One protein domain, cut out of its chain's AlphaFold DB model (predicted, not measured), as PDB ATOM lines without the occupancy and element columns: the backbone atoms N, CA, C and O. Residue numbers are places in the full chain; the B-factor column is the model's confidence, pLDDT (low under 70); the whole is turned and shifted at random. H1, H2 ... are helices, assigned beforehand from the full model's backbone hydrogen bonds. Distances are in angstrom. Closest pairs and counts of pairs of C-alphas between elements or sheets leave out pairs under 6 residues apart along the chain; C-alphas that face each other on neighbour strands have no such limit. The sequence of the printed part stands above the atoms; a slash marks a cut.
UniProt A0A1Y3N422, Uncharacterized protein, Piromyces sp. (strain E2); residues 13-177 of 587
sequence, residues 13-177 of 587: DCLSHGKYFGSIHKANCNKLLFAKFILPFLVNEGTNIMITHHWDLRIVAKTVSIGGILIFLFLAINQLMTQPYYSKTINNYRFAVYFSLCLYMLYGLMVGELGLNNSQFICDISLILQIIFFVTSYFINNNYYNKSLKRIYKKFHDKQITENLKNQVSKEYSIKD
ATOM      1  N   ASP A  13     -38.131  -5.564  -5.117       42.34
ATOM      2  CA  ASP A  13     -38.106  -6.546  -4.024       42.34
ATOM      3  C   ASP A  13     -37.872  -7.970  -4.517       42.34
ATOM      4  O   ASP A  13     -37.102  -8.705  -3.905       42.34
ATOM      5  N   CYS A  14     -38.396  -8.325  -5.692       41.38
ATOM      6  CA  CYS A  14     -38.132  -9.605  -6.361       41.38
ATOM      7  C   CYS A  14     -36.630  -9.927  -6.585       41.38
ATOM      8  O   CYS A  14     -36.268 -11.098  -6.681       41.38
ATOM      9  N   LEU A  15     -35.741  -8.920  -6.622       39.00
ATOM     10  CA  LEU A  15     -34.273  -9.077  -6.649       39.00
ATOM     11  C   LEU A  15     -33.555  -8.453  -5.435       39.00
ATOM     12  O   LEU A  15     -32.435  -8.858  -5.117       39.00
ATOM     13  N   SER A  16     -34.154  -7.452  -4.783       36.44
ATOM     14  CA  SER A  16     -33.536  -6.652  -3.719       36.44
ATOM     15  C   SER A  16     -33.864  -7.141  -2.307       36.44
ATOM     16  O   SER A  16     -33.105  -6.829  -1.384       36.44
ATOM     17  N   HIS A  17     -34.904  -7.968  -2.117       37.38
ATOM     18  CA  HIS A  17     -35.128  -8.632  -0.836       37.38
ATOM     19  C   HIS A  17     -33.888  -9.451  -0.466       37.38
ATOM     20  O   HIS A  17     -33.561 -10.472  -1.082       37.38
ATOM     21  N   GLY A  18     -33.227  -9.046   0.624       38.62
ATOM     22  CA  GLY A  18     -32.033  -9.707   1.156       38.62
ATOM     23  C   GLY A  18     -32.224 -11.196   1.489       38.62
ATOM     24  O   GLY A  18     -31.230 -11.898   1.675       38.62
ATOM     25  N   LYS A  19     -33.478 -11.681   1.504       42.06
ATOM     26  CA  LYS A  19     -33.863 -13.096   1.603       42.06
ATOM     27  C   LYS A  19     -33.294 -13.965   0.467       42.06
ATOM     28  O   LYS A  19     -32.906 -15.099   0.754       42.06
ATOM     29  N   TYR A  20     -33.223 -13.473  -0.777       43.47
ATOM     30  CA  TYR A  20     -32.835 -14.279  -1.952       43.47
ATOM     31  C   TYR A  20     -31.328 -14.207  -2.246       43.47
ATOM     32  O   TYR A  20     -30.597 -15.116  -1.873       43.47
ATOM     33  N   PHE A  21     -30.830 -13.114  -2.835       43.09
ATOM     34  CA  PHE A  21     -29.407 -12.985  -3.200       43.09
ATOM     35  C   PHE A  21     -28.501 -12.466  -2.067       43.09
ATOM     36  O   PHE A  21     -27.293 -12.715  -2.061       43.09
ATOM     37  N   GLY A  22     -29.063 -11.753  -1.084       43.53
ATOM     38  CA  GLY A  22     -28.291 -11.170   0.022       43.53
ATOM     39  C   GLY A  22     -27.614 -12.220   0.909       43.53
ATOM     40  O   GLY A  22     -26.476 -12.026   1.339       43.53
ATOM     41  N   SER A  23     -28.289 -13.347   1.138       41.62
ATOM     42  CA  SER A  23     -27.777 -14.520   1.856       41.62
ATOM     43  C   SER A  23     -26.724 -15.288   1.042       41.62
ATOM     44  O   SER A  23     -25.661 -15.609   1.581       41.62
ATOM     45  N   ILE A  24     -26.959 -15.478  -0.266       47.06
ATOM     46  CA  ILE A  24     -26.041 -16.163  -1.196       47.06
ATOM     47  C   ILE A  24     -24.643 -15.534  -1.179       47.06
ATOM     48  O   ILE A  24     -23.659 -16.269  -1.179       47.06
ATOM     49  N   HIS A  25     -24.502 -14.208  -1.097       49.28
ATOM     50  CA  HIS A  25     -23.168 -13.595  -1.044       49.28
ATOM     51  C   HIS A  25     -22.655 -13.245   0.361       49.28
ATOM     52  O   HIS A  25     -21.448 -13.351   0.581       49.28
ATOM     53  N   LYS A  26     -23.505 -12.904   1.345       47.75
ATOM     54  CA  LYS A  26     -23.020 -12.591   2.712       47.75
ATOM     55  C   LYS A  26     -22.344 -13.779   3.404       47.75
ATOM     56  O   LYS A  26     -21.379 -13.563   4.133       47.75
ATOM     57  N   ALA A  27     -22.824 -15.003   3.180       42.94
ATOM     58  CA  ALA A  27     -22.315 -16.190   3.870       42.94
ATOM     59  C   ALA A  27     -20.974 -16.722   3.324       42.94
ATOM     60  O   ALA A  27     -20.321 -17.499   4.006       42.94
ATOM     61  N   ASN A  28     -20.537 -16.325   2.118       50.41
ATOM     62  CA  ASN A  28     -19.374 -16.956   1.461       50.41
ATOM     63  C   ASN A  28     -18.016 -16.323   1.787       50.41
ATOM     64  O   ASN A  28     -16.988 -16.653   1.193       50.41
ATOM     65  N   CYS A  29     -17.988 -15.392   2.731       63.09
ATOM     66  CA  CYS A  29     -16.780 -14.674   3.077       63.09
ATOM     67  C   CYS A  29     -15.967 -15.394   4.163       63.09
ATOM     68  O   CYS A  29     -15.481 -14.741   5.081       63.09
ATOM     69  N   ASN A  30     -15.706 -16.701   4.002       75.75
ATOM     70  CA  ASN A  30     -14.646 -17.404   4.750       75.75
ATOM     71  C   ASN A  30     -13.315 -16.643   4.639       75.75
ATOM     72  O   ASN A  30     -12.581 -16.534   5.610       75.75
ATOM     73  N   LYS A  31     -13.063 -15.999   3.491       82.81
ATOM     74  CA  LYS A  31     -11.933 -15.084   3.258       82.81
ATOM     75  C   LYS A  31     -11.963 -13.818   4.135       82.81
ATOM     76  O   LYS A  31     -10.914 -13.366   4.577       82.81
ATOM     77  N   LEU A  32     -13.144 -13.252   4.418       82.19
ATOM     78  CA  LEU A  32     -13.295 -12.108   5.335       82.19
ATOM     79  C   LEU A  32     -13.294 -12.550   6.799       82.19
ATOM     80  O   LEU A  32     -12.816 -11.797   7.629       82.19
ATOM     81  N   LEU A  33     -13.830 -13.729   7.126       82.75
ATOM     82  CA  LEU A  33     -13.742 -14.315   8.468       82.75
ATOM     83  C   LEU A  33     -12.287 -14.638   8.810       82.75
ATOM     84  O   LEU A  33     -11.817 -14.233   9.865       82.75
ATOM     85  N   PHE A  34     -11.550 -15.240   7.875       86.12
ATOM     86  CA  PHE A  34     -10.105 -15.428   7.957       86.12
ATOM     87  C   PHE A  34      -9.385 -14.091   8.165       86.12
ATOM     88  O   PHE A  34      -8.675 -13.943   9.149       86.12
ATOM     89  N   ALA A  35      -9.641 -13.071   7.338       89.69
ATOM     90  CA  ALA A  35      -9.056 -11.744   7.548       89.69
ATOM     91  C   ALA A  35      -9.449 -11.110   8.902       89.69
ATOM     92  O   ALA A  35      -8.608 -10.512   9.562       89.69
ATOM     93  N   LYS A  36     -10.701 -11.272   9.351       86.00
ATOM     94  CA  LYS A  36     -11.201 -10.810  10.659       86.00
ATOM     95  C   LYS A  36     -10.634 -11.583  11.851       86.00
ATOM     96  O   LYS A  36     -10.745 -11.081  12.960       86.00
ATOM     97  N   PHE A  37     -10.096 -12.778  11.644       91.62
ATOM     98  CA  PHE A  37      -9.437 -13.572  12.677       91.62
ATOM     99  C   PHE A  37      -7.933 -13.281  12.699       91.62
ATOM    100  O   PHE A  37      -7.381 -12.922  13.734       91.62
ATOM    101  N   ILE A  38      -7.290 -13.345  11.531       93.88
ATOM    102  CA  ILE A  38      -5.853 -13.120  11.376       93.88
ATOM    103  C   ILE A  38      -5.473 -11.670  11.676       93.88
ATOM    104  O   ILE A  38      -4.435 -11.465  12.286       93.88
ATOM    105  N   LEU A  39      -6.272 -10.661  11.304       93.00
ATOM    106  CA  LEU A  39      -5.886  -9.263  11.536       93.00
ATOM    107  C   LEU A  39      -5.843  -8.902  13.040       93.00
ATOM    108  O   LEU A  39      -4.808  -8.398  13.464       93.00
ATOM    109  N   PRO A  40      -6.858  -9.199  13.883       92.69
ATOM    110  CA  PRO A  40      -6.745  -9.003  15.331       92.69
ATOM    111  C   PRO A  40      -5.704  -9.914  15.983       92.69
ATOM    112  O   PRO A  40      -5.018  -9.465  16.893       92.69
ATOM    113  N   PHE A  41      -5.540 -11.158  15.514       95.69
ATOM    114  CA  PHE A  41      -4.470 -12.032  16.001       95.69
ATOM    115  C   PHE A  41      -3.089 -11.418  15.739       95.69
ATOM    116  O   PHE A  41      -2.300 -11.288  16.663       95.69
ATOM    117  N   LEU A  42      -2.815 -10.980  14.509       95.50
ATOM    118  CA  LEU A  42      -1.556 -10.357  14.097       95.50
ATOM    119  C   LEU A  42      -1.281  -9.055  14.867       95.50
ATOM    120  O   LEU A  42      -0.154  -8.839  15.293       95.50
ATOM    121  N   VAL A  43      -2.300  -8.206  15.043       94.50
ATOM    122  CA  VAL A  43      -2.170  -6.901  15.713       94.50
ATOM    123  C   VAL A  43      -2.051  -7.033  17.236       94.50
ATOM    124  O   VAL A  43      -1.295  -6.267  17.827       94.50
ATOM    125  N   ASN A  44      -2.738  -7.995  17.863       95.19
ATOM    126  CA  ASN A  44      -2.752  -8.168  19.319       95.19
ATOM    127  C   ASN A  44      -1.814  -9.303  19.764       95.19
ATOM    128  O   ASN A  44      -0.695  -9.049  20.196       95.19
ATOM    129  N   GLU A  45      -2.249 -10.560  19.640       95.56
ATOM    130  CA  GLU A  45      -1.537 -11.721  20.194       95.56
ATOM    131  C   GLU A  45      -0.164 -11.941  19.549       95.56
ATOM    132  O   GLU A  45       0.818 -12.173  20.244       95.56
ATOM    133  N   GLY A  46      -0.062 -11.803  18.226       95.12
ATOM    134  CA  GLY A  46       1.199 -11.890  17.491       95.12
ATOM    135  C   GLY A  46       2.190 -10.808  17.920       95.12
ATOM    136  O   GLY A  46       3.355 -11.114  18.167       95.12
ATOM    137  N   THR A  47       1.724  -9.565  18.075       96.62
ATOM    138  CA  THR A  47       2.511  -8.453  18.636       96.62
ATOM    139  C   THR A  47       2.994  -8.771  20.050       96.62
ATOM    140  O   THR A  47       4.189  -8.659  20.315       96.62
ATOM    141  N   ASN A  48       2.101  -9.225  20.935       96.38
ATOM    142  CA  ASN A  48       2.440  -9.591  22.312       96.38
ATOM    143  C   ASN A  48       3.503 -10.698  22.351       96.38
ATOM    144  O   ASN A  48       4.523 -10.532  23.012       96.38
ATOM    145  N   ILE A  49       3.318 -11.779  21.585       97.50
ATOM    146  CA  ILE A  49       4.264 -12.900  21.493       97.50
ATOM    147  C   ILE A  49       5.638 -12.424  20.994       97.50
ATOM    148  O   ILE A  49       6.655 -12.759  21.599       97.50
ATOM    149  N   MET A  50       5.694 -11.609  19.933       97.75
ATOM    150  CA  MET A  50       6.963 -11.070  19.422       97.75
ATOM    151  C   MET A  50       7.678 -10.185  20.459       97.75
ATOM    152  O   MET A  50       8.889 -10.315  20.642       97.75
ATOM    153  N   ILE A  51       6.941  -9.332  21.181       97.31
ATOM    154  CA  ILE A  51       7.492  -8.484  22.252       97.31
ATOM    155  C   ILE A  51       7.996  -9.333  23.430       97.31
ATOM    156  O   ILE A  51       9.091  -9.087  23.934       97.31
ATOM    157  N   THR A  52       7.252 -10.365  23.845       97.88
ATOM    158  CA  THR A  52       7.673 -11.306  24.900       97.88
ATOM    159  C   THR A  52       8.933 -12.084  24.510       97.88
ATOM    160  O   THR A  52       9.754 -12.378  25.373       97.88
ATOM    161  N   HIS A  53       9.144 -12.351  23.219       97.94
ATOM    162  CA  HIS A  53      10.387 -12.919  22.684       97.94
ATOM    163  C   HIS A  53      11.482 -11.876  22.377       97.94
ATOM    164  O   HIS A  53      12.429 -12.181  21.653       97.94
ATOM    165  N   HIS A  54      11.380 -10.662  22.926       97.75
ATOM    166  CA  HIS A  54      12.372  -9.587  22.807       97.75
ATOM    167  C   HIS A  54      12.693  -9.152  21.363       97.75
ATOM    168  O   HIS A  54      13.805  -8.704  21.077       97.75
ATOM    169  N   TRP A  55      11.730  -9.248  20.439       98.19
ATOM    170  CA  TRP A  55      11.892  -8.672  19.101       98.19
ATOM    171  C   TRP A  55      11.930  -7.140  19.180       98.19
ATOM    172  O   TRP A  55      11.145  -6.524  19.903       98.19
ATOM    173  N   ASP A  56      12.809  -6.513  18.394       97.56
ATOM    174  CA  ASP A  56      12.871  -5.053  18.293       97.56
ATOM    175  C   ASP A  56      11.529  -4.475  17.804       97.56
ATOM    176  O   ASP A  56      10.947  -4.945  16.821       97.56
ATOM    177  N   LEU A  57      11.049  -3.420  18.468       95.38
ATOM    178  CA  LEU A  57       9.731  -2.830  18.209       95.38
ATOM    179  C   LEU A  57       9.559  -2.333  16.763       95.38
ATOM    180  O   LEU A  57       8.442  -2.350  16.244       95.38
ATOM    181  N   ARG A  58      10.639  -1.930  16.078       95.50
ATOM    182  CA  ARG A  58      10.590  -1.541  14.659       95.50
ATOM    183  C   ARG A  58      10.394  -2.771  13.779       95.50
ATOM    184  O   ARG A  58       9.610  -2.710  12.837       95.50
ATOM    185  N   ILE A  59      11.055  -3.889  14.089       96.50
ATOM    186  CA  ILE A  59      10.849  -5.168  13.388       96.50
ATOM    187  C   ILE A  59       9.406  -5.649  13.582       96.50
ATOM    188  O   ILE A  59       8.754  -6.021  12.606       96.50
ATOM    189  N   VAL A  60       8.868  -5.569  14.803       96.81
ATOM    190  CA  VAL A  60       7.463  -5.910  15.089       96.81
ATOM    191  C   VAL A  60       6.505  -5.030  14.274       96.81
ATOM    192  O   VAL A  60       5.663  -5.555  13.543       96.81
ATOM    193  N   ALA A  61       6.677  -3.704  14.303       95.31
ATOM    194  CA  ALA A  61       5.832  -2.768  13.555       95.31
ATOM    195  C   ALA A  61       5.878  -2.997  12.031       95.31
ATOM    196  O   ALA A  61       4.836  -2.952  11.366       95.31
ATOM    197  N   LYS A  62       7.058  -3.297  11.468       96.94
ATOM    198  CA  LYS A  62       7.221  -3.659  10.049       96.94
ATOM    199  C   LYS A  62       6.493  -4.962   9.717       96.94
ATOM    200  O   LYS A  62       5.723  -4.991   8.760       96.94
ATOM    201  N   THR A  63       6.674  -6.008  10.525       96.81
ATOM    202  CA  THR A  63       6.017  -7.317  10.345       96.81
ATOM    203  C   THR A  63       4.491  -7.191  10.373       96.81
ATOM    204  O   THR A  63       3.815  -7.698   9.477       96.81
ATOM    205  N   VAL A  64       3.942  -6.450  11.343       96.75
ATOM    206  CA  VAL A  64       2.498  -6.174  11.444       96.75
ATOM    207  C   VAL A  64       2.000  -5.377  10.233       96.75
ATOM    208  O   VAL A  64       0.968  -5.719   9.652       96.75
ATOM    209  N   SER A  65       2.753  -4.367   9.785       96.69
ATOM    210  CA  SER A  65       2.398  -3.563   8.605       96.69
ATOM    211  C   SER A  65       2.379  -4.401   7.320       96.69
ATOM    212  O   SER A  65       1.414  -4.336   6.561       96.69
ATOM    213  N   ILE A  66       3.394  -5.245   7.097       97.69
ATOM    214  CA  ILE A  66       3.468  -6.159   5.943       97.69
ATOM    215  C   ILE A  66       2.313  -7.170   5.978       97.69
ATOM    216  O   ILE A  66       1.648  -7.373   4.960       97.69
ATOM    217  N   GLY A  67       2.016  -7.754   7.143       96.69
ATOM    218  CA  GLY A  67       0.861  -8.637   7.322       96.69
ATOM    219  C   GLY A  67      -0.460  -7.945   6.970       96.69
ATOM    220  O   GLY A  67      -1.259  -8.488   6.205       96.69
ATOM    221  N   GLY A  68      -0.658  -6.712   7.445       96.69
ATOM    222  CA  GLY A  68      -1.814  -5.880   7.106       96.69
ATOM    223  C   GLY A  68      -1.943  -5.607   5.603       96.69
ATOM    224  O   GLY A  68      -3.010  -5.843   5.030       96.69
ATOM    225  N   ILE A  69      -0.851  -5.196   4.942       98.00
ATOM    226  CA  ILE A  69      -0.789  -4.977   3.485       98.00
ATOM    227  C   ILE A  69      -1.228  -6.238   2.731       98.00
ATOM    228  O   ILE A  69      -2.114  -6.166   1.881       98.00
ATOM    229  N   LEU A  70      -0.666  -7.405   3.066       97.38
ATOM    230  CA  LEU A  70      -0.994  -8.673   2.401       97.38
ATOM    231  C   LEU A  70      -2.470  -9.064   2.586       97.38
ATOM    232  O   LEU A  70      -3.120  -9.478   1.622       97.38
ATOM    233  N   ILE A  71      -3.028  -8.889   3.789       96.50
ATOM    234  CA  ILE A  71      -4.437  -9.191   4.089       96.50
ATOM    235  C   ILE A  71      -5.378  -8.261   3.310       96.50
ATOM    236  O   ILE A  71      -6.324  -8.733   2.670       96.50
ATOM    237  N   PHE A  72      -5.132  -6.948   3.322       96.94
ATOM    238  CA  PHE A  72      -5.980  -5.991   2.609       96.94
ATOM    239  C   PHE A  72      -5.844  -6.103   1.087       96.94
ATOM    240  O   PHE A  72      -6.857  -6.020   0.388       96.94
ATOM    241  N   LEU A  73      -4.648  -6.398   0.565       97.56
ATOM    242  CA  LEU A  73      -4.437  -6.702  -0.851       97.56
ATOM    243  C   LEU A  73      -5.198  -7.965  -1.276       97.56
ATOM    244  O   LEU A  73      -5.886  -7.953  -2.297       97.56
ATOM    245  N   PHE A  74      -5.146  -9.036  -0.478       95.81
ATOM    246  CA  PHE A  74      -5.913 -10.260  -0.721       95.81
ATOM    247  C   PHE A  74      -7.427 -10.001  -0.742       95.81
ATOM    248  O   PHE A  74      -8.122 -10.458  -1.657       95.81
ATOM    249  N   LEU A  75      -7.948  -9.221   0.215       94.50
ATOM    250  CA  LEU A  75      -9.355  -8.813   0.230       94.50
ATOM    251  C   LEU A  75      -9.721  -7.963  -0.994       94.50
ATOM    252  O   LEU A  75     -10.762  -8.211  -1.605       94.50
ATOM    253  N   ALA A  76      -8.872  -7.007  -1.385       96.50
ATOM    254  CA  ALA A  76      -9.077  -6.163  -2.559       96.50
ATOM    255  C   ALA A  76      -9.088  -6.984  -3.860       96.50
ATOM    256  O   ALA A  76     -10.030  -6.866  -4.642       96.50
ATOM    257  N   ILE A  77      -8.116  -7.878  -4.070       95.62
ATOM    258  CA  ILE A  77      -8.060  -8.768  -5.243       95.62
ATOM    259  C   ILE A  77      -9.281  -9.692  -5.278       95.62
ATOM    260  O   ILE A  77      -9.921  -9.831  -6.321       95.62
ATOM    261  N   ASN A  78      -9.664 -10.292  -4.148       92.94
ATOM    262  CA  ASN A  78     -10.850 -11.143  -4.101       92.94
ATOM    263  C   ASN A  78     -12.135 -10.352  -4.406       92.94
ATOM    264  O   ASN A  78     -12.977 -10.820  -5.170       92.94
ATOM    265  N   GLN A  79     -12.279  -9.147  -3.855       93.69
ATOM    266  CA  GLN A  79     -13.401  -8.246  -4.126       93.69
ATOM    267  C   GLN A  79     -13.446  -7.825  -5.609       93.69
ATOM    268  O   GLN A  79     -14.526  -7.816  -6.203       93.69
ATOM    269  N   LEU A  80     -12.286  -7.560  -6.223       94.69
ATOM    270  CA  LEU A  80     -12.138  -7.224  -7.643       94.69
ATOM    271  C   LEU A  80     -12.550  -8.385  -8.561       94.69
ATOM    272  O   LEU A  80     -13.255  -8.174  -9.546       94.69
ATOM    273  N   MET A  81     -12.130  -9.607  -8.225       91.81
ATOM    274  CA  MET A  81     -12.376 -10.810  -9.028       91.81
ATOM    275  C   MET A  81     -13.799 -11.358  -8.890       91.81
ATOM    276  O   MET A  81     -14.349 -11.852  -9.870       91.81
ATOM    277  N   THR A  82     -14.388 -11.287  -7.692       89.94
ATOM    278  CA  THR A  82     -15.689 -11.917  -7.390       89.94
ATOM    279  C   THR A  82     -16.876 -10.948  -7.435       89.94
ATOM    280  O   THR A  82     -18.002 -11.395  -7.622       89.94
ATOM    281  N   GLN A  83     -16.648  -9.632  -7.283       90.81
ATOM    282  CA  GLN A  83     -17.677  -8.572  -7.287       90.81
ATOM    283  C   GLN A  83     -18.969  -8.948  -6.515       90.81
ATOM    284  O   GLN A  83     -20.066  -8.749  -7.043       90.81
ATOM    285  N   PRO A  84     -18.892  -9.492  -5.283       82.12
ATOM    286  CA  PRO A  84     -19.947 -10.310  -4.676       82.12
ATOM    287  C   PRO A  84     -21.226  -9.546  -4.303       82.12
ATOM    288  O   PRO A  84     -22.211 -10.152  -3.903       82.12
ATOM    289  N   TYR A  85     -21.254  -8.217  -4.382       84.00
ATOM    290  CA  TYR A  85     -22.465  -7.458  -4.079       84.00
ATOM    291  C   TYR A  85     -23.331  -7.257  -5.325       84.00
ATOM    292  O   TYR A  85     -22.836  -7.051  -6.432       84.00
ATOM    293  N   TYR A  86     -24.648  -7.238  -5.137       76.69
ATOM    294  CA  TYR A  86     -25.596  -6.910  -6.202       76.69
ATOM    295  C   TYR A  86     -25.368  -5.480  -6.740       76.69
ATOM    296  O   TYR A  86     -25.289  -5.258  -7.948       76.69
ATOM    297  N   SER A  87     -25.192  -4.494  -5.855       83.62
ATOM    298  CA  SER A  87     -24.938  -3.109  -6.270       83.62
ATOM    299  C   SER A  87     -23.495  -2.902  -6.746       83.62
ATOM    300  O   SER A  87     -22.534  -3.184  -6.024       83.62
ATOM    301  N   LYS A  88     -23.342  -2.324  -7.945       89.12
ATOM    302  CA  LYS A  88     -22.049  -1.874  -8.487       89.12
ATOM    303  C   LYS A  88     -21.379  -0.851  -7.559       89.12
ATOM    304  O   LYS A  88     -20.188  -0.973  -7.289       89.12
ATOM    305  N   THR A  89     -22.150   0.088  -7.009       92.19
ATOM    306  CA  THR A  89     -21.679   1.096  -6.048       92.19
ATOM    307  C   THR A  89     -21.121   0.447  -4.781       92.19
ATOM    308  O   THR A  89     -20.039   0.818  -4.338       92.19
ATOM    309  N   ILE A  90     -21.795  -0.580  -4.240       91.19
ATOM    310  CA  ILE A  90     -21.312  -1.304  -3.050       91.19
ATOM    311  C   ILE A  90     -20.020  -2.073  -3.360       91.19
ATOM    312  O   ILE A  90     -19.109  -2.066  -2.534       91.19
ATOM    313  N   ASN A  91     -19.895  -2.693  -4.541       90.81
ATOM    314  CA  ASN A  91     -18.639  -3.346  -4.929       90.81
ATOM    315  C   ASN A  91     -17.481  -2.356  -5.069       90.81
ATOM    316  O   ASN A  91     -16.407  -2.618  -4.531       90.81
ATOM    317  N   ASN A  92     -17.707  -1.231  -5.757       95.31
ATOM    318  CA  ASN A  92     -16.708  -0.177  -5.912       95.31
ATOM    319  C   ASN A  92     -16.284   0.375  -4.542       95.31
ATOM    320  O   ASN A  92     -15.092   0.479  -4.282       95.31
ATOM    321  N   TYR A  93     -17.242   0.660  -3.649       97.00
ATOM    322  CA  TYR A  93     -16.985   1.111  -2.278       97.00
ATOM    323  C   TYR A  93     -16.165   0.086  -1.482       97.00
ATOM    324  O   TYR A  93     -15.146   0.430  -0.893       97.00
ATOM    325  N   ARG A  94     -16.567  -1.193  -1.486       94.31
ATOM    326  CA  ARG A  94     -15.870  -2.260  -0.746       94.31
ATOM    327  C   ARG A  94     -14.451  -2.483  -1.257       94.31
ATOM    328  O   ARG A  94     -13.544  -2.615  -0.444       94.31
ATOM    329  N   PHE A  95     -14.257  -2.484  -2.577       96.69
ATOM    330  CA  PHE A  95     -12.919  -2.523  -3.167       96.69
ATOM    331  C   PHE A  95     -12.107  -1.296  -2.750       96.69
ATOM    332  O   PHE A  95     -10.967  -1.448  -2.324       96.69
ATOM    333  N   ALA A  96     -12.706  -0.104  -2.821       98.00
ATOM    334  CA  ALA A  96     -12.039   1.142  -2.476       98.00
ATOM    335  C   ALA A  96     -11.569   1.181  -1.020       98.00
ATOM    336  O   ALA A  96     -10.429   1.560  -0.795       98.00
ATOM    337  N   VAL A  97     -12.379   0.707  -0.063       97.38
ATOM    338  CA  VAL A  97     -11.960   0.562   1.343       97.38
ATOM    339  C   VAL A  97     -10.759  -0.380   1.473       97.38
ATOM    340  O   VAL A  97      -9.763  -0.013   2.087       97.38
ATOM    341  N   TYR A  98     -10.822  -1.596   0.916       97.12
ATOM    342  CA  TYR A  98      -9.730  -2.563   1.089       97.12
ATOM    343  C   TYR A  98      -8.444  -2.120   0.381       97.12
ATOM    344  O   TYR A  98      -7.360  -2.245   0.946       97.12
ATOM    345  N   PHE A  99      -8.547  -1.572  -0.832       98.38
ATOM    346  CA  PHE A  99      -7.376  -1.150  -1.594       98.38
ATOM    347  C   PHE A  99      -6.773   0.158  -1.056       98.38
ATOM    348  O   PHE A  99      -5.551   0.249  -0.979       98.38
ATOM    349  N   SER A 100      -7.575   1.120  -0.577       98.31
ATOM    350  CA  SER A 100      -7.023   2.323   0.065       98.31
ATOM    351  C   SER A 100      -6.337   2.006   1.392       98.31
ATOM    352  O   SER A 100      -5.244   2.507   1.620       98.31
ATOM    353  N   LEU A 101      -6.890   1.114   2.227       97.50
ATOM    354  CA  LEU A 101      -6.213   0.652   3.449       97.50
ATOM    355  C   LEU A 101      -4.885  -0.058   3.144       97.50
ATOM    356  O   LEU A 101      -3.893   0.191   3.824       97.50
ATOM    357  N   CYS A 102      -4.835  -0.879   2.089       98.19
ATOM    358  CA  CYS A 102      -3.591  -1.490   1.611       98.19
ATOM    359  C   CYS A 102      -2.545  -0.437   1.201       98.19
ATOM    360  O   CYS A 102      -1.387  -0.529   1.608       98.19
ATOM    361  N   LEU A 103      -2.940   0.566   0.407       98.25
ATOM    362  CA  LEU A 103      -2.051   1.646  -0.035       98.25
ATOM    363  C   LEU A 103      -1.610   2.548   1.127       98.25
ATOM    364  O   LEU A 103      -0.463   2.977   1.165       98.25
ATOM    365  N   TYR A 104      -2.489   2.790   2.099       97.88
ATOM    366  CA  TYR A 104      -2.196   3.591   3.284       97.88
ATOM    367  C   TYR A 104      -1.217   2.895   4.233       97.88
ATOM    368  O   TYR A 104      -0.299   3.533   4.739       97.88
ATOM    369  N   MET A 105      -1.344   1.577   4.428       97.56
ATOM    370  CA  MET A 105      -0.350   0.801   5.182       97.56
ATOM    371  C   MET A 105       1.007   0.757   4.467       97.56
ATOM    372  O   MET A 105       2.038   0.878   5.123       97.56
ATOM    373  N   LEU A 106       1.021   0.650   3.133       98.12
ATOM    374  CA  LEU A 106       2.254   0.744   2.342       98.12
ATOM    375  C   LEU A 106       2.906   2.132   2.465       98.12
ATOM    376  O   LEU A 106       4.116   2.226   2.655       98.12
ATOM    377  N   TYR A 107       2.109   3.200   2.418       97.75
ATOM    378  CA  TYR A 107       2.567   4.569   2.651       97.75
ATOM    379  C   TYR A 107       3.130   4.756   4.069       97.75
ATOM    380  O   TYR A 107       4.233   5.275   4.216       97.75
ATOM    381  N   GLY A 108       2.431   4.275   5.102       96.62
ATOM    382  CA  GLY A 108       2.901   4.324   6.489       96.62
ATOM    383  C   GLY A 108       4.219   3.572   6.698       96.62
ATOM    384  O   GLY A 108       5.115   4.081   7.368       96.62
ATOM    385  N   LEU A 109       4.379   2.409   6.053       97.56
ATOM    386  CA  LEU A 109       5.642   1.670   6.033       97.56
ATOM    387  C   LEU A 109       6.761   2.505   5.385       97.56
ATOM    388  O   LEU A 109       7.815   2.666   5.991       97.56
ATOM    389  N   MET A 110       6.525   3.102   4.210       97.69
ATOM    390  CA  MET A 110       7.508   3.975   3.546       97.69
ATOM    391  C   MET A 110       7.886   5.205   4.389       97.69
ATOM    392  O   MET A 110       9.065   5.529   4.494       97.69
ATOM    393  N   VAL A 111       6.914   5.875   5.014       97.31
ATOM    394  CA  VAL A 111       7.148   7.012   5.924       97.31
ATOM    395  C   VAL A 111       8.010   6.599   7.121       97.31
ATOM    396  O   VAL A 111       8.899   7.353   7.520       97.31
ATOM    397  N   GLY A 112       7.776   5.400   7.665       96.00
ATOM    398  CA  GLY A 112       8.564   4.825   8.752       96.00
ATOM    399  C   GLY A 112      10.007   4.507   8.352       96.00
ATOM    400  O   GLY A 112      10.926   4.880   9.077       96.00
ATOM    401  N   GLU A 113      10.224   3.878   7.191       96.00
ATOM    402  CA  GLU A 113      11.575   3.579   6.679       96.00
ATOM    403  C   GLU A 113      12.386   4.846   6.365       96.00
ATOM    404  O   GLU A 113      13.598   4.872   6.559       96.00
ATOM    405  N   LEU A 114      11.719   5.913   5.912       97.06
ATOM    406  CA  LEU A 114      12.349   7.205   5.618       97.06
ATOM    407  C   LEU A 114      12.541   8.095   6.863       97.06
ATOM    408  O   LEU A 114      13.099   9.184   6.743       97.06
ATOM    409  N   GLY A 115      12.072   7.678   8.046       96.06
ATOM    410  CA  GLY A 115      12.171   8.466   9.284       96.06
ATOM    411  C   GLY A 115      11.345   9.762   9.285       96.06
ATOM    412  O   GLY A 115      11.629  10.678  10.054       96.06
ATOM    413  N   LEU A 116      10.326   9.861   8.424       96.50
ATOM    414  CA  LEU A 116       9.511  11.072   8.235       96.50
ATOM    415  C   LEU A 116       8.303  11.153   9.188       96.50
ATOM    416  O   LEU A 116       7.546  12.122   9.160       96.50
ATOM    417  N   ASN A 117       8.127  10.149  10.048       93.44
ATOM    418  CA  ASN A 117       6.998   9.992  10.968       93.44
ATOM    419  C   ASN A 117       6.875  11.096  12.037       93.44
ATOM    420  O   ASN A 117       5.793  11.278  12.583       93.44
ATOM    421  N   ASN A 118       7.949  11.835  12.327       95.12
ATOM    422  CA  ASN A 118       7.944  12.928  13.310       95.12
ATOM    423  C   ASN A 118       7.457  14.278  12.739       95.12
ATOM    424  O   ASN A 118       7.396  15.265  13.470       95.12
ATOM    425  N   SER A 119       7.158  14.365  11.438       97.00
ATOM    426  CA  SER A 119       6.774  15.624  10.788       97.00
ATOM    427  C   SER A 119       5.262  15.854  10.828       97.00
ATOM    428  O   SER A 119       4.502  15.077  10.251       97.00
ATOM    429  N   GLN A 120       4.820  16.970  11.421       96.00
ATOM    430  CA  GLN A 120       3.402  17.368  11.444       96.00
ATOM    431  C   GLN A 120       2.788  17.416  10.033       96.00
ATOM    432  O   GLN A 120       1.684  16.922   9.820       96.00
ATOM    433  N   PHE A 121       3.546  17.905   9.045       97.06
ATOM    434  CA  PHE A 121       3.121  17.952   7.643       97.06
ATOM    435  C   PHE A 121       2.750  16.567   7.081       97.06
ATOM    436  O   PHE A 121       1.822  16.445   6.282       97.06
ATOM    437  N   ILE A 122       3.452  15.512   7.512       97.31
ATOM    438  CA  ILE A 122       3.169  14.132   7.103       97.31
ATOM    439  C   ILE A 122       1.871  13.627   7.749       97.31
ATOM    440  O   ILE A 122       1.078  12.962   7.080       97.31
ATOM    441  N   CYS A 123       1.596  13.995   9.001       94.12
ATOM    442  CA  CYS A 123       0.311  13.714   9.647       94.12
ATOM    443  C   CYS A 123      -0.853  14.418   8.927       94.12
ATOM    444  O   CYS A 123      -1.859  13.777   8.621       94.12
ATOM    445  N   ASP A 124      -0.698  15.699   8.587       94.44
ATOM    446  CA  ASP A 124      -1.747  16.495   7.938       94.44
ATOM    447  C   ASP A 124      -2.063  15.983   6.518       94.44
ATOM    448  O   ASP A 124      -3.227  15.775   6.158       94.44
ATOM    449  N   ILE A 125      -1.031  15.704   5.708       97.12
ATOM    450  CA  ILE A 125      -1.214  15.214   4.333       97.12
ATOM    451  C   ILE A 125      -1.750  13.774   4.281       97.12
ATOM    452  O   ILE A 125      -2.400  13.402   3.301       97.12
ATOM    453  N   SER A 126      -1.546  12.970   5.334       96.81
ATOM    454  CA  SER A 126      -2.011  11.574   5.401       96.81
ATOM    455  C   SER A 126      -3.527  11.441   5.220       96.81
ATOM    456  O   SER A 126      -3.990  10.539   4.517       96.81
ATOM    457  N   LEU A 127      -4.315  12.357   5.797       95.81
ATOM    458  CA  LEU A 127      -5.776  12.355   5.660       95.81
ATOM    459  C   LEU A 127      -6.214  12.648   4.218       95.81
ATOM    460  O   LEU A 127      -7.084  11.962   3.675       95.81
ATOM    461  N   ILE A 128      -5.574  13.628   3.574       97.44
ATOM    462  CA  ILE A 128      -5.831  13.994   2.175       97.44
ATOM    463  C   ILE A 128      -5.454  12.827   1.251       97.44
ATOM    464  O   ILE A 128      -6.230  12.441   0.374       97.44
ATOM    465  N   LEU A 129      -4.292  12.211   1.486       97.56
ATOM    466  CA  LEU A 129      -3.798  11.081   0.706       97.56
ATOM    467  C   LEU A 129      -4.732   9.864   0.801       97.56
ATOM    468  O   LEU A 129      -5.005   9.223  -0.214       97.56
ATOM    469  N   GLN A 130      -5.303   9.589   1.979       97.38
ATOM    470  CA  GLN A 130      -6.269   8.502   2.153       97.38
ATOM    471  C   GLN A 130      -7.565   8.724   1.350       97.38
ATOM    472  O   GLN A 130      -8.105   7.775   0.773       97.38
ATOM    473  N   ILE A 131      -8.047   9.970   1.250       98.25
ATOM    474  CA  ILE A 131      -9.191  10.323   0.392       98.25
ATOM    475  C   ILE A 131      -8.833  10.104  -1.088       98.25
ATOM    476  O   ILE A 131      -9.606   9.481  -1.821       98.25
ATOM    477  N   ILE A 132      -7.644  10.536  -1.523       98.38
ATOM    478  CA  ILE A 132      -7.153  10.341  -2.900       98.38
ATOM    479  C   ILE A 132      -7.052   8.848  -3.245       98.38
ATOM    480  O   ILE A 132      -7.546   8.424  -4.298       98.38
ATOM    481  N   PHE A 133      -6.474   8.031  -2.357       98.38
ATOM    482  CA  PHE A 133      -6.390   6.582  -2.533       98.38
ATOM    483  C   PHE A 133      -7.777   5.949  -2.634       98.38
ATOM    484  O   PHE A 133      -8.003   5.136  -3.531       98.38
ATOM    485  N   PHE A 134      -8.729   6.338  -1.783       98.50
ATOM    486  CA  PHE A 134     -10.100   5.831  -1.842       98.50
ATOM    487  C   PHE A 134     -10.786   6.155  -3.181       98.50
ATOM    488  O   PHE A 134     -11.305   5.254  -3.847       98.50
ATOM    489  N   VAL A 135     -10.737   7.416  -3.623       98.56
ATOM    490  CA  VAL A 135     -11.347   7.858  -4.891       98.56
ATOM    491  C   VAL A 135     -10.708   7.144  -6.086       98.56
ATOM    492  O   VAL A 135     -11.414   6.572  -6.920       98.56
ATOM    493  N   THR A 136      -9.377   7.085  -6.139       98.31
ATOM    494  CA  THR A 136      -8.639   6.380  -7.202       98.31
ATOM    495  C   THR A 136      -9.013   4.898  -7.251       98.31
ATOM    496  O   THR A 136      -9.321   4.360  -8.316       98.31
ATOM    497  N   SER A 137      -9.086   4.243  -6.089       98.44
ATOM    498  CA  SER A 137      -9.479   2.834  -5.969       98.44
ATOM    499  C   SER A 137     -10.904   2.576  -6.473       98.44
ATOM    500  O   SER A 137     -11.151   1.589  -7.171       98.44
ATOM    501  N   TYR A 138     -11.845   3.478  -6.178       98.50
ATOM    502  CA  TYR A 138     -13.228   3.395  -6.655       98.50
ATOM    503  C   TYR A 138     -13.297   3.407  -8.194       98.50
ATOM    504  O   TYR A 138     -13.987   2.579  -8.804       98.50
ATOM    505  N   PHE A 139     -12.535   4.298  -8.839       98.31
ATOM    506  CA  PHE A 139     -12.445   4.365 -10.299       98.31
ATOM    507  C   PHE A 139     -11.739   3.148 -10.916       98.31
ATOM    508  O   PHE A 139     -12.184   2.672 -11.963       98.31
ATOM    509  N   ILE A 140     -10.716   2.588 -10.259       98.31
ATOM    510  CA  ILE A 140     -10.049   1.347 -10.693       98.31
ATOM    511  C   ILE A 140     -11.051   0.182 -10.777       98.31
ATOM    512  O   ILE A 140     -11.133  -0.462 -11.827       98.31
ATOM    513  N   ASN A 141     -11.873  -0.054  -9.743       97.56
ATOM    514  CA  ASN A 141     -12.881  -1.127  -9.778       97.56
ATOM    515  C   ASN A 141     -13.933  -0.893 -10.873       97.56
ATOM    516  O   ASN A 141     -14.276  -1.810 -11.621       97.56
ATOM    517  N   ASN A 142     -14.410   0.348 -11.018       97.06
ATOM    518  CA  ASN A 142     -15.375   0.718 -12.054       97.06
ATOM    519  C   ASN A 142     -14.826   0.492 -13.478       97.06
ATOM    520  O   ASN A 142     -15.535  -0.026 -14.344       97.06
ATOM    521  N   ASN A 143     -13.559   0.841 -13.720       97.75
ATOM    522  CA  ASN A 143     -12.895   0.612 -15.002       97.75
ATOM    523  C   ASN A 143     -12.683  -0.888 -15.265       97.75
ATOM    524  O   ASN A 143     -13.011  -1.375 -16.347       97.75
ATOM    525  N   TYR A 144     -12.221  -1.645 -14.264       97.00
ATOM    526  CA  TYR A 144     -12.069  -3.100 -14.354       97.00
ATOM    527  C   TYR A 144     -13.393  -3.802 -14.694       97.00
ATOM    528  O   TYR A 144     -13.433  -4.635 -15.604       97.00
ATOM    529  N   TYR A 145     -14.485  -3.411 -14.029       95.31
ATOM    530  CA  TYR A 145     -15.850  -3.858 -14.317       95.31
ATOM    531  C   TYR A 145     -16.211  -3.579 -15.787       95.31
ATOM    532  O   TYR A 145     -16.531  -4.490 -16.549       95.31
ATOM    533  N   ASN A 146     -16.093  -2.330 -16.243       95.62
ATOM    534  CA  ASN A 146     -16.479  -1.963 -17.610       95.62
ATOM    535  C   ASN A 146     -15.612  -2.669 -18.678       95.62
ATOM    536  O   ASN A 146     -16.134  -3.124 -19.699       95.62
ATOM    537  N   LYS A 147     -14.300  -2.805 -18.441       97.31
ATOM    538  CA  LYS A 147     -13.357  -3.509 -19.328       97.31
ATOM    539  C   LYS A 147     -13.660  -5.007 -19.411       97.31
ATOM    540  O   LYS A 147     -13.587  -5.584 -20.496       97.31
ATOM    541  N   SER A 148     -14.033  -5.625 -18.292       96.19
ATOM    542  CA  SER A 148     -14.355  -7.053 -18.235       96.19
ATOM    543  C   SER A 148     -15.675  -7.367 -18.946       96.19
ATOM    544  O   SER A 148     -15.692  -8.295 -19.751       96.19
ATOM    545  N   LEU A 149     -16.724  -6.542 -18.789       96.12
ATOM    546  CA  LEU A 149     -17.963  -6.680 -19.575       96.12
ATOM    547  C   LEU A 149     -17.705  -6.557 -21.082       96.12
ATOM    548  O   LEU A 149     -18.073  -7.452 -21.839       96.12
ATOM    549  N   LYS A 150     -17.021  -5.488 -21.523       97.31
ATOM    550  CA  LYS A 150     -16.688  -5.284 -22.948       97.31
ATOM    551  C   LYS A 150     -15.945  -6.488 -23.541       97.31
ATOM    552  O   LYS A 150     -16.231  -6.897 -24.662       97.31
ATOM    553  N   ARG A 151     -15.020  -7.082 -22.778       97.88
ATOM    554  CA  ARG A 151     -14.279  -8.286 -23.179       97.88
ATOM    555  C   ARG A 151     -15.175  -9.525 -23.286       97.88
ATOM    556  O   ARG A 151     -14.992 -10.296 -24.224       97.88
ATOM    557  N   ILE A 152     -16.078  -9.745 -22.329       98.00
ATOM    558  CA  ILE A 152     -16.996 -10.896 -22.328       98.00
ATOM    559  C   ILE A 152     -17.925 -10.817 -23.537       98.00
ATOM    560  O   ILE A 152     -17.929 -11.743 -24.342       98.00
ATOM    561  N   TYR A 153     -18.629  -9.696 -23.723       97.62
ATOM    562  CA  TYR A 153     -19.568  -9.542 -24.838       97.62
ATOM    563  C   TYR A 153     -18.887  -9.641 -26.200       97.62
ATOM    564  O   TYR A 153     -19.408 -10.331 -27.070       97.62
ATOM    565  N   LYS A 154     -17.698  -9.038 -26.369       97.50
ATOM    566  CA  LYS A 154     -16.920  -9.204 -27.602       97.50
ATOM    567  C   LYS A 154     -16.632 -10.684 -27.875       97.50
ATOM    568  O   LYS A 154     -17.006 -11.187 -28.921       97.50
ATOM    569  N   LYS A 155     -16.040 -11.405 -26.914       97.75
ATOM    570  CA  LYS A 155     -15.722 -12.832 -27.094       97.75
ATOM    571  C   LYS A 155     -16.952 -13.708 -27.336       97.75
ATOM    572  O   LYS A 155     -16.857 -14.689 -28.062       97.75
ATOM    573  N   PHE A 156     -18.069 -13.391 -26.690       97.50
ATOM    574  CA  PHE A 156     -19.327 -14.113 -26.854       97.50
ATOM    575  C   PHE A 156     -19.886 -13.936 -28.271       97.50
ATOM    576  O   PHE A 156     -20.229 -14.916 -28.925       97.50
ATOM    577  N   HIS A 157     -19.879 -12.702 -28.780       96.69
ATOM    578  CA  HIS A 157     -20.239 -12.376 -30.157       96.69
ATOM    579  C   HIS A 157     -19.293 -13.035 -31.178       96.69
ATOM    580  O   HIS A 157     -19.754 -13.684 -32.115       96.69
ATOM    581  N   ASP A 158     -17.975 -12.961 -30.956       95.50
ATOM    582  CA  ASP A 158     -16.967 -13.619 -31.798       95.50
ATOM    583  C   ASP A 158     -17.190 -15.153 -31.844       95.50
ATOM    584  O   ASP A 158     -17.080 -15.776 -32.906       95.50
ATOM    585  N   LYS A 159     -17.577 -15.775 -30.713       95.88
ATOM    586  CA  LYS A 159     -17.945 -17.202 -30.652       95.88
ATOM    587  C   LYS A 159     -19.232 -17.501 -31.424       95.88
ATOM    588  O   LYS A 159     -19.237 -18.451 -32.198       95.88
ATOM    589  N   GLN A 160     -20.273 -16.673 -31.294       95.25
ATOM    590  CA  GLN A 160     -21.523 -16.837 -32.051       95.25
ATOM    591  C   GLN A 160     -21.315 -16.726 -33.567       95.25
ATOM    592  O   GLN A 160     -21.862 -17.539 -34.308       95.25
ATOM    593  N   ILE A 161     -20.493 -15.783 -34.044       94.12
ATOM    594  CA  ILE A 161     -20.119 -15.708 -35.469       94.12
ATOM    595  C   ILE A 161     -19.427 -17.004 -35.905       94.12
ATOM    596  O   ILE A 161     -19.790 -17.584 -36.927       94.12
ATOM    597  N   THR A 162     -18.467 -17.486 -35.113       93.00
ATOM    598  CA  THR A 162     -17.707 -18.708 -35.421       93.00
ATOM    599  C   THR A 162     -18.613 -19.948 -35.479       93.00
ATOM    600  O   THR A 162     -18.488 -20.761 -36.393       93.00
ATOM    601  N   GLU A 163     -19.558 -20.085 -34.544       93.00
ATOM    602  CA  GLU A 163     -20.537 -21.181 -34.531       93.00
ATOM    603  C   GLU A 163     -21.526 -21.082 -35.704       93.00
ATOM    604  O   GLU A 163     -21.797 -22.091 -36.353       93.00
ATOM    605  N   ASN A 164     -21.999 -19.881 -36.052       92.31
ATOM    606  CA  ASN A 164     -22.873 -19.671 -37.209       92.31
ATOM    607  C   ASN A 164     -22.187 -20.044 -38.532       92.31
ATOM    608  O   ASN A 164     -22.776 -20.773 -39.330       92.31
ATOM    609  N   LEU A 165     -20.936 -19.616 -38.739       89.50
ATOM    610  CA  LEU A 165     -20.141 -19.986 -39.916       89.50
ATOM    611  C   LEU A 165     -19.916 -21.503 -39.983       89.50
ATOM    612  O   LEU A 165     -20.128 -22.112 -41.028       89.50
ATOM    613  N   LYS A 166     -19.565 -22.142 -38.856       87.94
ATOM    614  CA  LYS A 166     -19.408 -23.603 -38.786       87.94
ATOM    615  C   LYS A 166     -20.705 -24.339 -39.147       87.94
ATOM    616  O   LYS A 166     -20.663 -25.326 -39.878       87.94
ATOM    617  N   ASN A 167     -21.849 -23.848 -38.675       89.25
ATOM    618  CA  ASN A 167     -23.158 -24.433 -38.960       89.25
ATOM    619  C   ASN A 167     -23.590 -24.230 -40.424       89.25
ATOM    620  O   ASN A 167     -24.203 -25.126 -40.999       89.25
ATOM    621  N   GLN A 168     -23.261 -23.091 -41.042       86.69
ATOM    622  CA  GLN A 168     -23.490 -22.852 -42.474       86.69
ATOM    623  C   GLN A 168     -22.658 -23.812 -43.332       86.69
ATOM    624  O   GLN A 168     -23.220 -24.530 -44.156       86.69
ATOM    625  N   VAL A 169     -21.352 -23.899 -43.064       84.38
ATOM    626  CA  VAL A 169     -20.433 -24.815 -43.758       84.38
ATOM    627  C   VAL A 169     -20.874 -26.276 -43.598       84.38
ATOM    628  O   VAL A 169     -20.933 -27.008 -44.580       84.38
ATOM    629  N   SER A 170     -21.270 -26.700 -42.391       81.69
ATOM    630  CA  SER A 170     -21.773 -28.064 -42.166       81.69
ATOM    631  C   SER A 170     -23.034 -28.371 -42.978       81.69
ATOM    632  O   SER A 170     -23.155 -29.480 -43.490       81.69
ATOM    633  N   LYS A 171     -23.963 -27.414 -43.111       84.31
ATOM    634  CA  LYS A 171     -25.180 -27.594 -43.920       84.31
ATOM    635  C   LYS A 171     -24.863 -27.669 -45.411       84.31
ATOM    636  O   LYS A 171     -25.467 -28.473 -46.111       84.31
ATOM    637  N   GLU A 172     -23.916 -26.864 -45.890       76.81
ATOM    638  CA  GLU A 172     -23.511 -26.867 -47.297       76.81
ATOM    639  C   GLU A 172     -22.875 -28.204 -47.713       76.81
ATOM    640  O   GLU A 172     -23.202 -28.719 -48.782       76.81
ATOM    641  N   TYR A 173     -22.046 -28.813 -46.856       73.19
ATOM    642  CA  TYR A 173     -21.515 -30.161 -47.101       73.19
ATOM    643  C   TYR A 173     -22.621 -31.226 -47.128       73.19
ATOM    644  O   TYR A 173     -22.720 -31.959 -48.109       73.19
ATOM    645  N   SER A 174     -23.523 -31.252 -46.137       72.19
ATOM    646  CA  SER A 174     -24.630 -32.227 -46.107       72.19
ATOM    647  C   SER A 174     -25.595 -32.128 -47.297       72.19
ATOM    648  O   SER A 174     -26.268 -33.107 -47.604       72.19
ATOM    649  N   ILE A 175     -25.683 -30.970 -47.960       71.12
ATOM    650  CA  ILE A 175     -26.484 -30.797 -49.182       71.12
ATOM    651  C   ILE A 175     -25.701 -31.261 -50.421       71.12
ATOM    652  O   ILE A 175     -26.273 -31.912 -51.292       71.12
ATOM    653  N   LYS A 176     -24.395 -30.973 -50.507       58.88
ATOM    654  CA  LYS A 176     -23.574 -31.337 -51.677       58.88
ATOM    655  C   LYS A 176     -23.245 -32.826 -51.771       58.88
ATOM    656  O   LYS A 176     -23.089 -33.312 -52.884       58.88
ATOM    657  N   ASP A 177     -23.220 -33.560 -50.661       56.44
ATOM    658  CA  ASP A 177     -23.030 -35.022 -50.679       56.44
ATOM    659  C   ASP A 177     -24.225 -35.794 -51.297       56.44
ATOM    660  O   ASP A 177     -24.116 -36.991 -51.565       56.44
TER     661      ASP A 177
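This is residues 13 to 177 of the 587 residues of an uncharacterized protein of Piromyces sp. (strain E2) (UniProt A0A1Y3N422). Helices H3, H4 and H5 stand side by side, each reversing the one before; the long H6 crosses H5, and its residues 146 to 176 stick out as an arm. The printed part has 165 residues with six named helices, H1 to H6 in order: all helix. It is extended, radius of gyration of the C-alphas 24.0 A, spanning 85 by 36 by 35 A.

H1, residues 13 to 16, and H2, residues 21 to 26, are close but not clearly touching. H3, residues 30 to 52, and H4, residues 57 to 82, form a hairpin at a shallow tilt of 3 degrees; the closest C-alphas, of Ala 35 and Ile 71, are 6.3 A apart. H4 and H5, residues 88 to 113, form another at 22 degrees, closest at C-alphas 69 and 102, 4.8 A. H6, residues 120 to 176, touches H5 with residues 130 to 142 alone, at a steep tilt of 49 degrees, closest at C-alphas 137 and 96, 4.6 A. Every O i to N i+4 pair is within hydrogen-bond range in H2, H4 and H5, 16 of 19 in H3 and 51 of 53 in H6.

H1 begins at C-alpha 13 (-38.106, -6.546, -4.024). H6, 84.2 A long, ends at C-alpha 176 (-23.574, -31.337, -51.677).

The printed part has no cut. Residues 13 to 29 and 176 to 177 have pLDDT under 70.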